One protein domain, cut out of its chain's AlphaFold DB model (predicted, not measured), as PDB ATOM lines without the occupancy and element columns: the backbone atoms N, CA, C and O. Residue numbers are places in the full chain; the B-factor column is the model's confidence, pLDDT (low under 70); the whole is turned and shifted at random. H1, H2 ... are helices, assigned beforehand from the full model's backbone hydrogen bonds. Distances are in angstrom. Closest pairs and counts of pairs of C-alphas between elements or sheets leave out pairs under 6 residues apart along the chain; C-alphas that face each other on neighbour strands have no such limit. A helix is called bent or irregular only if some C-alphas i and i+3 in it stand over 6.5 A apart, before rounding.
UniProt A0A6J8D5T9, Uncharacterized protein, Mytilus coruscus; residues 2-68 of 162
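Overview. This is residues 2 to 68 of the 162 residues of an uncharacterized protein of Mytilus coruscus (UniProt A0A6J8D5T9). Helices H1 and H3 lie side by side, running opposite ways, with H4 crosswise near one end of the pair; a wide loop, residues 13 to 41, swings out from H1 and returns to H3, with the short H2 in it. The 67 printed residues, with four named helices, H1 to H4 in chain order, and no named strand, are all helix in class. The whole is only just loose, close to compact, with a radius of gyration of the C-alphas of 13.2 A and spans of 39 by 28 by 17 A.

Arrangement. H1, residues 2 to 12, touches H3, residues 42 to 56, at a shallow tilt of 16 degrees; their closest C-alphas, Gly 2 and Thr 56, are 5.2 A apart. H2, residues 25 to 28, is apart from H1 and H3. H4, residues 58 to 68, is close to but not clearly touching H3, about perpendicular at 82 degrees; their closest C-alphas, Tyr 55 and Ile 61, are 6.3 A apart. Every O i to N i+4 pair is within hydrogen-bond range in H3, 6 of 7 in H1 and 4 of 7 in H4; H2 is too short for one.

Along the chain. H1 begins at C-alpha 2 (244.055, 202.092, 181.161) and spans 16.5 A, H2 4.9 A and H3 20.2 A. H4, 16.2 A, ends at C-alpha 68 (255.397, 204.056, 186.362); it is only just irregular, C-alphas 63 and 66 being 6.6 A apart.

Size, cuts and confidence. The printed part has no cut; links H1 to H2 and H2 to H3 are long. The model's pLDDT is under 70 at residues 2, 36 to 37 and 65 to 68.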
ATOM      1  N   GLY A   2     245.412 201.721 180.704       68.31
ATOM      2  CA  GLY A   2     244.055 202.092 181.161       68.31
ATOM      3  C   GLY A   2     243.066 200.921 181.239       68.31
ATOM      4  O   GLY A   2     242.373 200.749 182.239       68.31
ATOM      5  N   ASN A   3     243.072 200.047 180.228       76.06
ATOM      6  CA  ASN A   3     242.221 198.851 180.217       76.06
ATOM      7  C   ASN A   3     242.623 197.817 181.276       76.06
ATOM      8  O   ASN A   3     241.750 197.150 181.820       76.06
ATOM      9  N   ASP A   4     243.912 197.708 181.612       82.19
ATOM     10  CA  ASP A   4     244.387 196.770 182.636       82.19
ATOM     11  C   ASP A   4     243.946 197.208 184.038       82.19
ATOM     12  O   ASP A   4     243.557 196.371 184.852       82.19
ATOM     13  N   LEU A   5     243.942 198.520 184.308       83.88
ATOM     14  CA  LEU A   5     243.478 199.057 185.585       83.88
ATOM     15  C   LEU A   5     241.962 198.870 185.751       83.88
ATOM     16  O   LEU A   5     241.524 198.384 186.792       83.88
ATOM     17  N   LYS A   6     241.166 199.120 184.701       86.75
ATOM     18  CA  LYS A   6     239.726 198.788 184.695       86.75
ATOM     19  C   LYS A   6     239.489 197.284 184.867       86.75
ATOM     20  O   LYS A   6     238.633 196.870 185.646       86.75
ATOM     21  N   ALA A   7     240.288 196.458 184.191       88.88
ATOM     22  CA  ALA A   7     240.221 195.007 184.306       88.88
ATOM     23  C   ALA A   7     240.568 194.495 185.709       88.88
ATOM     24  O   ALA A   7     240.045 193.455 186.102       88.88
ATOM     25  N   SER A   8     241.406 195.203 186.475       86.88
ATOM     26  CA  SER A   8     241.736 194.823 187.854       86.88
ATOM     27  C   SER A   8     240.512 194.838 188.772       86.88
ATOM     28  O   SER A   8     240.319 193.894 189.538       86.88
ATOM     29  N   VAL A   9     239.635 195.841 188.629       89.50
ATOM     30  CA  VAL A   9     238.390 195.929 189.404       89.50
ATOM     31  C   VAL A   9     237.501 194.742 189.061       89.50
ATOM     32  O   VAL A   9     237.093 194.012 189.952       89.50
ATOM     33  N   LEU A  10     237.279 194.479 187.774       88.44
ATOM     34  CA  LEU A  10     236.451 193.363 187.306       88.44
ATOM     35  C   LEU A  10     237.005 192.000 187.750       88.44
ATOM     36  O   LEU A  10     236.254 191.129 188.190       88.44
ATOM     37  N   HIS A  11     238.330 191.839 187.732       88.75
ATOM     38  CA  HIS A  11     239.000 190.615 188.165       88.75
ATOM     39  C   HIS A  11     238.703 190.266 189.631       88.75
ATOM     40  O   HIS A  11     238.529 189.088 189.941       88.75
ATOM     41  N   LEU A  12     238.600 191.261 190.523       88.69
ATOM     42  CA  LEU A  12     238.238 191.052 191.935       88.69
ATOM     43  C   LEU A  12     236.809 190.509 192.115       88.69
ATOM     44  O   LEU A  12     236.524 189.871 193.129       88.69
ATOM     45  N   TYR A  13     235.937 190.730 191.127       89.25
ATOM     46  CA  TYR A  13     234.550 190.249 191.082       89.25
ATOM     47  C   TYR A  13     234.378 189.027 190.161       89.25
ATOM     48  O   TYR A  13     233.261 188.707 189.769       89.25
ATOM     49  N   LYS A  14     235.471 188.321 189.823       86.38
ATOM     50  CA  LYS A  14     235.497 187.150 188.914       86.38
ATOM     51  C   LYS A  14     235.067 187.446 187.472       86.38
ATOM     52  O   LYS A  14     234.789 186.536 186.692       86.38
ATOM     53  N   GLU A  15     235.061 188.712 187.081       88.38
ATOM     54  CA  GLU A  15     234.756 189.130 185.722       88.38
ATOM     55  C   GLU A  15     236.051 189.343 184.943       88.38
ATOM     56  O   GLU A  15     236.776 190.323 185.103       88.38
ATOM     57  N   HIS A  16     236.363 188.393 184.067       87.94
ATOM     58  CA  HIS A  16     237.655 188.364 183.381       87.94
ATOM     59  C   HIS A  16     237.601 188.865 181.932       87.94
ATOM     60  O   HIS A  16     238.554 188.654 181.182       87.94
ATOM     61  N   TYR A  17     236.518 189.514 181.497       87.50
ATOM     62  CA  TYR A  17     236.326 189.865 180.085       87.50
ATOM     63  C   TYR A  17     237.342 190.899 179.569       87.50
ATOM     64  O   TYR A  17     237.837 190.730 178.458       87.50
ATOM     65  N   LEU A  18     237.748 191.879 180.390       87.31
ATOM     66  CA  LEU A  18     238.816 192.842 180.051       87.31
ATOM     67  C   LEU A  18     240.225 192.399 180.486       87.31
ATOM     68  O   LEU A  18     241.194 193.128 180.288       87.31
ATOM     69  N   CYS A  19     240.368 191.229 181.114       89.25
ATOM     70  CA  CYS A  19     241.653 190.780 181.648       89.25
ATOM     71  C   CYS A  19     242.644 190.372 180.548       89.25
ATOM     72  O   CYS A  19     242.295 189.670 179.599       89.25
ATOM     73  N   ASN A  20     243.922 190.697 180.758       86.81
ATOM     74  CA  ASN A  20     245.018 190.270 179.892       86.81
ATOM     75  C   ASN A  20     245.630 188.934 180.365       86.81
ATOM     76  O   ASN A  20     245.902 188.747 181.554       86.81
ATOM     77  N   LYS A  21     245.935 188.024 179.428       85.88
ATOM     78  CA  LYS A  21     246.602 186.724 179.669       85.88
ATOM     79  C   LYS A  21     247.986 186.851 180.338       85.88
ATOM     80  O   LYS A  21     248.451 185.904 180.982       85.88
ATOM     81  N   LYS A  22     248.641 188.017 180.222       84.88
ATOM     82  CA  LYS A  22     249.939 188.318 180.856       84.88
ATOM     83  C   LYS A  22     249.890 188.193 182.380       84.88
ATOM     84  O   LYS A  22     250.814 187.625 182.953       84.88
ATOM     85  N   TRP A  23     248.810 188.627 183.030       85.69
ATOM     86  CA  TRP A  23     248.702 188.632 184.497       85.69
ATOM     87  C   TRP A  23     247.486 187.864 185.035       85.69
ATOM     88  O   TRP A  23     247.516 187.383 186.163       85.69
ATOM     89  N   CYS A  24     246.429 187.693 184.239       87.75
ATOM     90  CA  CYS A  24     245.238 186.968 184.658       87.75
ATOM     91  C   CYS A  24     245.435 185.454 184.512       87.75
ATOM     92  O   CYS A  24     245.441 184.912 183.403       87.75
ATOM     93  N   SER A  25     245.539 184.761 185.646       85.88
ATOM     94  CA  SER A  25     245.660 183.300 185.681       85.88
ATOM     95  C   SER A  25     244.439 182.588 185.090       85.88
ATOM     96  O   SER A  25     244.621 181.578 184.421       85.88
ATOM     97  N   TYR A  26     243.228 183.149 185.231       87.12
ATOM     98  CA  TYR A  26     242.005 182.599 184.627       87.12
ATOM     99  C   TYR A  26     242.083 182.563 183.096       87.12
ATOM    100  O   TYR A  26     241.877 181.523 182.485       87.12
ATOM    101  N   LYS A  27     242.488 183.669 182.455       87.00
ATOM    102  CA  LYS A  27     242.695 183.725 180.994       87.00
ATOM    103  C   LYS A  27     243.854 182.843 180.516       87.00
ATOM    104  O   LYS A  27     243.933 182.531 179.330       87.00
ATOM    105  N   ARG A  28     244.787 182.486 181.404       88.06
ATOM    106  CA  ARG A  28     245.924 181.617 181.081       88.06
ATOM    107  C   ARG A  28     245.550 180.141 181.143       88.06
ATOM    108  O   ARG A  28     245.977 179.394 180.269       88.06
ATOM    109  N   ASN A  29     244.821 179.733 182.175       87.12
ATOM    110  CA  ASN A  29     244.328 178.375 182.343       87.12
ATOM    111  C   ASN A  29     243.056 178.409 183.215       87.12
ATOM    112  O   ASN A  29     243.177 178.484 184.444       87.12
ATOM    113  N   PRO A  30     241.861 178.383 182.598       85.44
ATOM    114  CA  PRO A  30     240.595 178.409 183.327       85.44
ATOM    115  C   PRO A  30     240.436 177.209 184.268       85.44
ATOM    116  O   PRO A  30     240.021 177.382 185.410       85.44
ATOM    117  N   ASP A  31     240.857 176.020 183.832       83.75
ATOM    118  CA  ASP A  31     240.629 174.751 184.540       83.75
ATOM    119  C   ASP A  31     241.393 174.658 185.866       83.75
ATOM    120  O   ASP A  31     240.966 174.002 186.816       83.75
ATOM    121  N   LYS A  32     242.544 175.332 185.947       83.94
ATOM    122  CA  LYS A  32     243.385 175.385 187.154       83.94
ATOM    123  C   LYS A  32     243.195 176.664 187.963       83.94
ATOM    124  O   LYS A  32     243.889 176.858 188.964       83.94
ATOM    125  N   TYR A  33     242.306 177.560 187.541       82.50
ATOM    126  CA  TYR A  33     242.124 178.829 188.226       82.50
ATOM    127  C   TYR A  33     241.409 178.627 189.562       82.50
ATOM    128  O   TYR A  33     240.265 178.184 189.629       82.50
ATOM    129  N   ARG A  34     242.084 179.010 190.646       77.25
ATOM    130  CA  ARG A  34     241.478 179.144 191.968       77.25
ATOM    131  C   ARG A  34     241.757 180.548 192.475       77.25
ATOM    132  O   ARG A  34     242.910 180.970 192.504       77.25
ATOM    133  N   THR A  35     240.705 181.261 192.863       73.00
ATOM    134  CA  THR A  35     240.828 182.551 193.543       73.00
ATOM    135  C   THR A  35     240.432 182.395 195.002       73.00
ATOM    136  O   THR A  35     239.425 181.761 195.311       73.00
ATOM    137  N   THR A  36     241.251 182.937 195.898       66.62
ATOM    138  CA  THR A  36     241.029 182.907 197.349       66.62
ATOM    139  C   THR A  36     240.235 184.114 197.835       66.62
ATOM    140  O   THR A  36     239.642 184.060 198.907       66.62
ATOM    141  N   VAL A  37     240.197 185.195 197.052       66.88
ATOM    142  CA  VAL A  37     239.549 186.452 197.423       66.88
ATOM    143  C   VAL A  37     238.634 186.875 196.287       66.88
ATOM    144  O   VAL A  37     239.050 187.023 195.138       66.88
ATOM    145  N   SER A  38     237.355 187.036 196.593       76.06
ATOM    146  CA  SER A  38     236.388 187.615 195.670       76.06
ATOM    147  C   SER A  38     235.497 188.561 196.435       76.06
ATOM    148  O   SER A  38     234.919 188.191 197.457       76.06
ATOM    149  N   LEU A  39     235.420 189.788 195.943       84.56
ATOM    150  CA  LEU A  39     234.503 190.775 196.477       84.56
ATOM    151  C   LEU A  39     233.110 190.491 195.908       84.56
ATOM    152  O   LEU A  39     232.968 190.081 194.758       84.56
ATOM    153  N   THR A  40     232.082 190.690 196.727       85.50
ATOM    154  CA  THR A  40     230.678 190.459 196.344       85.50
ATOM    155  C   THR A  40     229.825 191.722 196.444       85.50
ATOM    156  O   THR A  40     228.724 191.768 195.905       85.50
ATOM    157  N   SER A  41     230.328 192.772 197.097       89.81
ATOM    158  CA  SER A  41     229.595 194.024 197.296       89.81
ATOM    159  C   SER A  41     229.514 194.857 196.014       89.81
ATOM    160  O   SER A  41     230.519 195.365 195.516       89.81
ATOM    161  N   LEU A  42     228.295 195.058 195.508       87.19
ATOM    162  CA  LEU A  42     228.038 195.888 194.327       87.19
ATOM    163  C   LEU A  42     228.315 197.378 194.578       87.19
ATOM    164  O   LEU A  42     228.828 198.065 193.696       87.19
ATOM    165  N   SER A  43     228.046 197.875 195.789       90.44
ATOM    166  CA  SER A  43     228.322 199.273 196.141       90.44
ATOM    167  C   SER A  43     229.824 199.563 196.178       90.44
ATOM    168  O   SER A  43     230.270 200.613 195.719       90.44
ATOM    169  N   LEU A  44     230.625 198.606 196.659       90.50
ATOM    170  CA  LEU A  44     232.083 198.705 196.634       90.50
ATOM    171  C   LEU A  44     232.618 198.642 195.202       90.50
ATOM    172  O   LEU A  44     233.515 199.402 194.850       90.50
ATOM    173  N   ARG A  45     232.054 197.767 194.363       91.00
ATOM    174  CA  ARG A  45     232.410 197.672 192.944       91.00
ATOM    175  C   ARG A  45     232.239 199.011 192.238       91.00
ATOM    176  O   ARG A  45     233.142 199.426 191.520       91.00
ATOM    177  N   GLN A  46     231.099 199.668 192.442       91.12
ATOM    178  CA  GLN A  46     230.791 200.940 191.796       91.12
ATOM    179  C   GLN A  46     231.766 202.036 192.228       91.12
ATOM    180  O   GLN A  46     232.349 202.688 191.369       91.12
ATOM    181  N   LYS A  47     232.038 202.156 193.534       93.06
ATOM    182  CA  LYS A  47     233.029 203.111 194.056       93.06
ATOM    183  C   LYS A  47     234.433 202.850 193.510       93.06
ATOM    184  O   LYS A  47     235.130 203.778 193.124       93.06
ATOM    185  N   LEU A  48     234.856 201.587 193.445       90.50
ATOM    186  CA  LEU A  48     236.156 201.231 192.867       90.50
ATOM    187  C   LEU A  48     236.224 201.561 191.372       90.50
ATOM    188  O   LEU A  48     237.256 202.033 190.903       90.50
ATOM    189  N   ALA A  49     235.142 201.322 190.628       89.50
ATOM    190  CA  ALA A  49     235.061 201.648 189.210       89.50
ATOM    191  C   ALA A  49     235.080 203.163 188.960       89.50
ATOM    192  O   ALA A  49     235.694 203.591 187.990       89.50
ATOM    193  N   GLU A  50     234.458 203.954 189.833       92.06
ATOM    194  CA  GLU A  50     234.478 205.420 189.799       92.06
ATOM    195  C   GLU A  50     235.891 205.959 190.043       92.06
ATOM    196  O   GLU A  50     236.444 206.627 189.172       92.06
ATOM    197  N   ILE A  51     236.526 205.547 191.148       89.94
ATOM    198  CA  ILE A  51     237.905 205.934 191.490       89.94
ATOM    199  C   ILE A  51     238.860 205.566 190.351       89.94
ATOM    200  O   ILE A  51     239.637 206.388 189.871       89.94
ATOM    201  N   VAL A  52     238.805 204.321 189.871       88.56
ATOM    202  CA  VAL A  52     239.643 203.884 188.746       88.56
ATOM    203  C   VAL A  52     239.281 204.630 187.462       88.56
ATOM    204  O   VAL A  52     240.163 204.906 186.649       88.56
ATOM    205  N   GLY A  53     238.012 204.979 187.267       86.88
ATOM    206  CA  GLY A  53     237.530 205.808 186.168       86.88
ATOM    207  C   GLY A  53     238.270 207.137 186.095       86.88
ATOM    208  O   GLY A  53     238.839 207.442 185.054       86.88
ATOM    209  N   GLU A  54     238.374 207.858 187.211       86.94
ATOM    210  CA  GLU A  54     239.089 209.140 187.296       86.94
ATOM    211  C   GLU A  54     240.556 209.028 186.860       86.94
ATOM    212  O   GLU A  54     241.041 209.835 186.062       86.94
ATOM    213  N   TYR A  55     241.256 207.990 187.327       81.06
ATOM    214  CA  TYR A  55     242.653 207.736 186.963       81.06
ATOM    215  C   TYR A  55     242.831 207.196 185.541       81.06
ATOM    216  O   TYR A  55     243.935 207.246 184.998       81.06
ATOM    217  N   THR A  56     241.767 206.654 184.943       82.88
ATOM    218  CA  THR A  56     241.781 206.113 183.577       82.88
ATOM    219  C   THR A  56     241.187 207.053 182.529       82.88
ATOM    220  O   THR A  56     241.139 206.695 181.350       82.88
ATOM    221  N   SER A  57     240.755 208.246 182.934       79.50
ATOM    222  CA  SER A  57     240.348 209.325 182.034       79.50
ATOM    223  C   SER A  57     241.561 209.868 181.273       79.50
ATOM    224  O   SER A  57     242.629 210.024 181.863       79.50
ATOM    225  N   GLY A  58     241.389 210.126 179.970       75.06
ATOM    226  CA  GLY A  58     242.449 210.371 178.974       75.06
ATOM    227  C   GLY A  58     243.692 211.090 179.504       75.06
ATOM    228  O   GLY A  58     244.735 210.462 179.682       75.06
ATOM    229  N   ASP A  59     243.549 212.370 179.848       74.88
ATOM    230  CA  ASP A  59     244.659 213.229 180.281       74.88
ATOM    231  C   ASP A  59     245.379 212.723 181.543       74.88
ATOM    232  O   ASP A  59     246.567 212.981 181.740       74.88
ATOM    233  N   ASN A  60     244.682 212.000 182.424       77.56
ATOM    234  CA  ASN A  60     245.266 211.472 183.656       77.56
ATOM    235  C   ASN A  60     246.116 210.230 183.384       77.56
ATOM    236  O   ASN A  60     247.175 210.075 183.992       77.56
ATOM    237  N   ILE A  61     245.715 209.380 182.433       78.69
ATOM    238  CA  ILE A  61     246.540 208.238 182.016       78.69
ATOM    239  C   ILE A  61     247.872 208.722 181.468       78.69
ATOM    240  O   ILE A  61     248.905 208.165 181.828       78.69
ATOM    241  N   GLU A  62     247.861 209.743 180.618       75.56
ATOM    242  CA  GLU A  62     249.084 210.254 179.996       75.56
ATOM    243  C   GLU A  62     250.027 210.895 181.015       75.56
ATOM    244  O   GLU A  62     251.243 210.776 180.887       75.56
ATOM    245  N   LYS A  63     249.481 211.486 182.085       75.31
ATOM    246  CA  LYS A  63     250.267 212.001 183.216       75.31
ATOM    247  C   LYS A  63     250.827 210.888 184.107       75.31
ATOM    248  O   LYS A  63     251.937 211.010 184.617       75.31
ATOM    249  N   ILE A  64     250.076 209.806 184.321       71.56
ATOM    250  CA  ILE A  64     250.428 208.751 185.290       71.56
ATOM    251  C   ILE A  64     251.283 207.644 184.660       71.56
ATOM    252  O   ILE A  64     252.166 207.096 185.321       71.56
ATOM    253  N   ALA A  65     251.066 207.315 183.386       68.81
ATOM    254  CA  ALA A  65     251.821 206.295 182.658       68.81
ATOM    255  C   ALA A  65     253.354 206.498 182.695       68.81
ATOM    256  O   ALA A  65     254.055 205.524 182.990       68.81
ATOM    257  N   PRO A  66     253.915 207.708 182.476       65.69
ATOM    258  CA  PRO A  66     255.359 207.928 182.568       65.69
ATOM    259  C   PRO A  66     255.897 207.850 184.008       65.69
ATOM    260  O   PRO A  66     257.065 207.515 184.207       65.69
ATOM    261  N   CYS A  67     255.057 208.060 185.026       61.28
ATOM    262  CA  CYS A  67     255.437 207.927 186.439       61.28
ATOM    263  C   CYS A  67     255.632 206.464 186.891       61.28
ATOM    264  O   CYS A  67     256.048 206.212 188.020       61.28
ATOM    265  N   ALA A  68     255.371 205.479 186.023       56.47
ATOM    266  CA  ALA A  68     255.397 204.056 186.362       56.47
ATOM    267  C   ALA A  68     256.803 203.429 186.499       56.47
ATOM    268  O   ALA A  68     256.918 202.230 186.763       56.47
TER     269      ALA A  68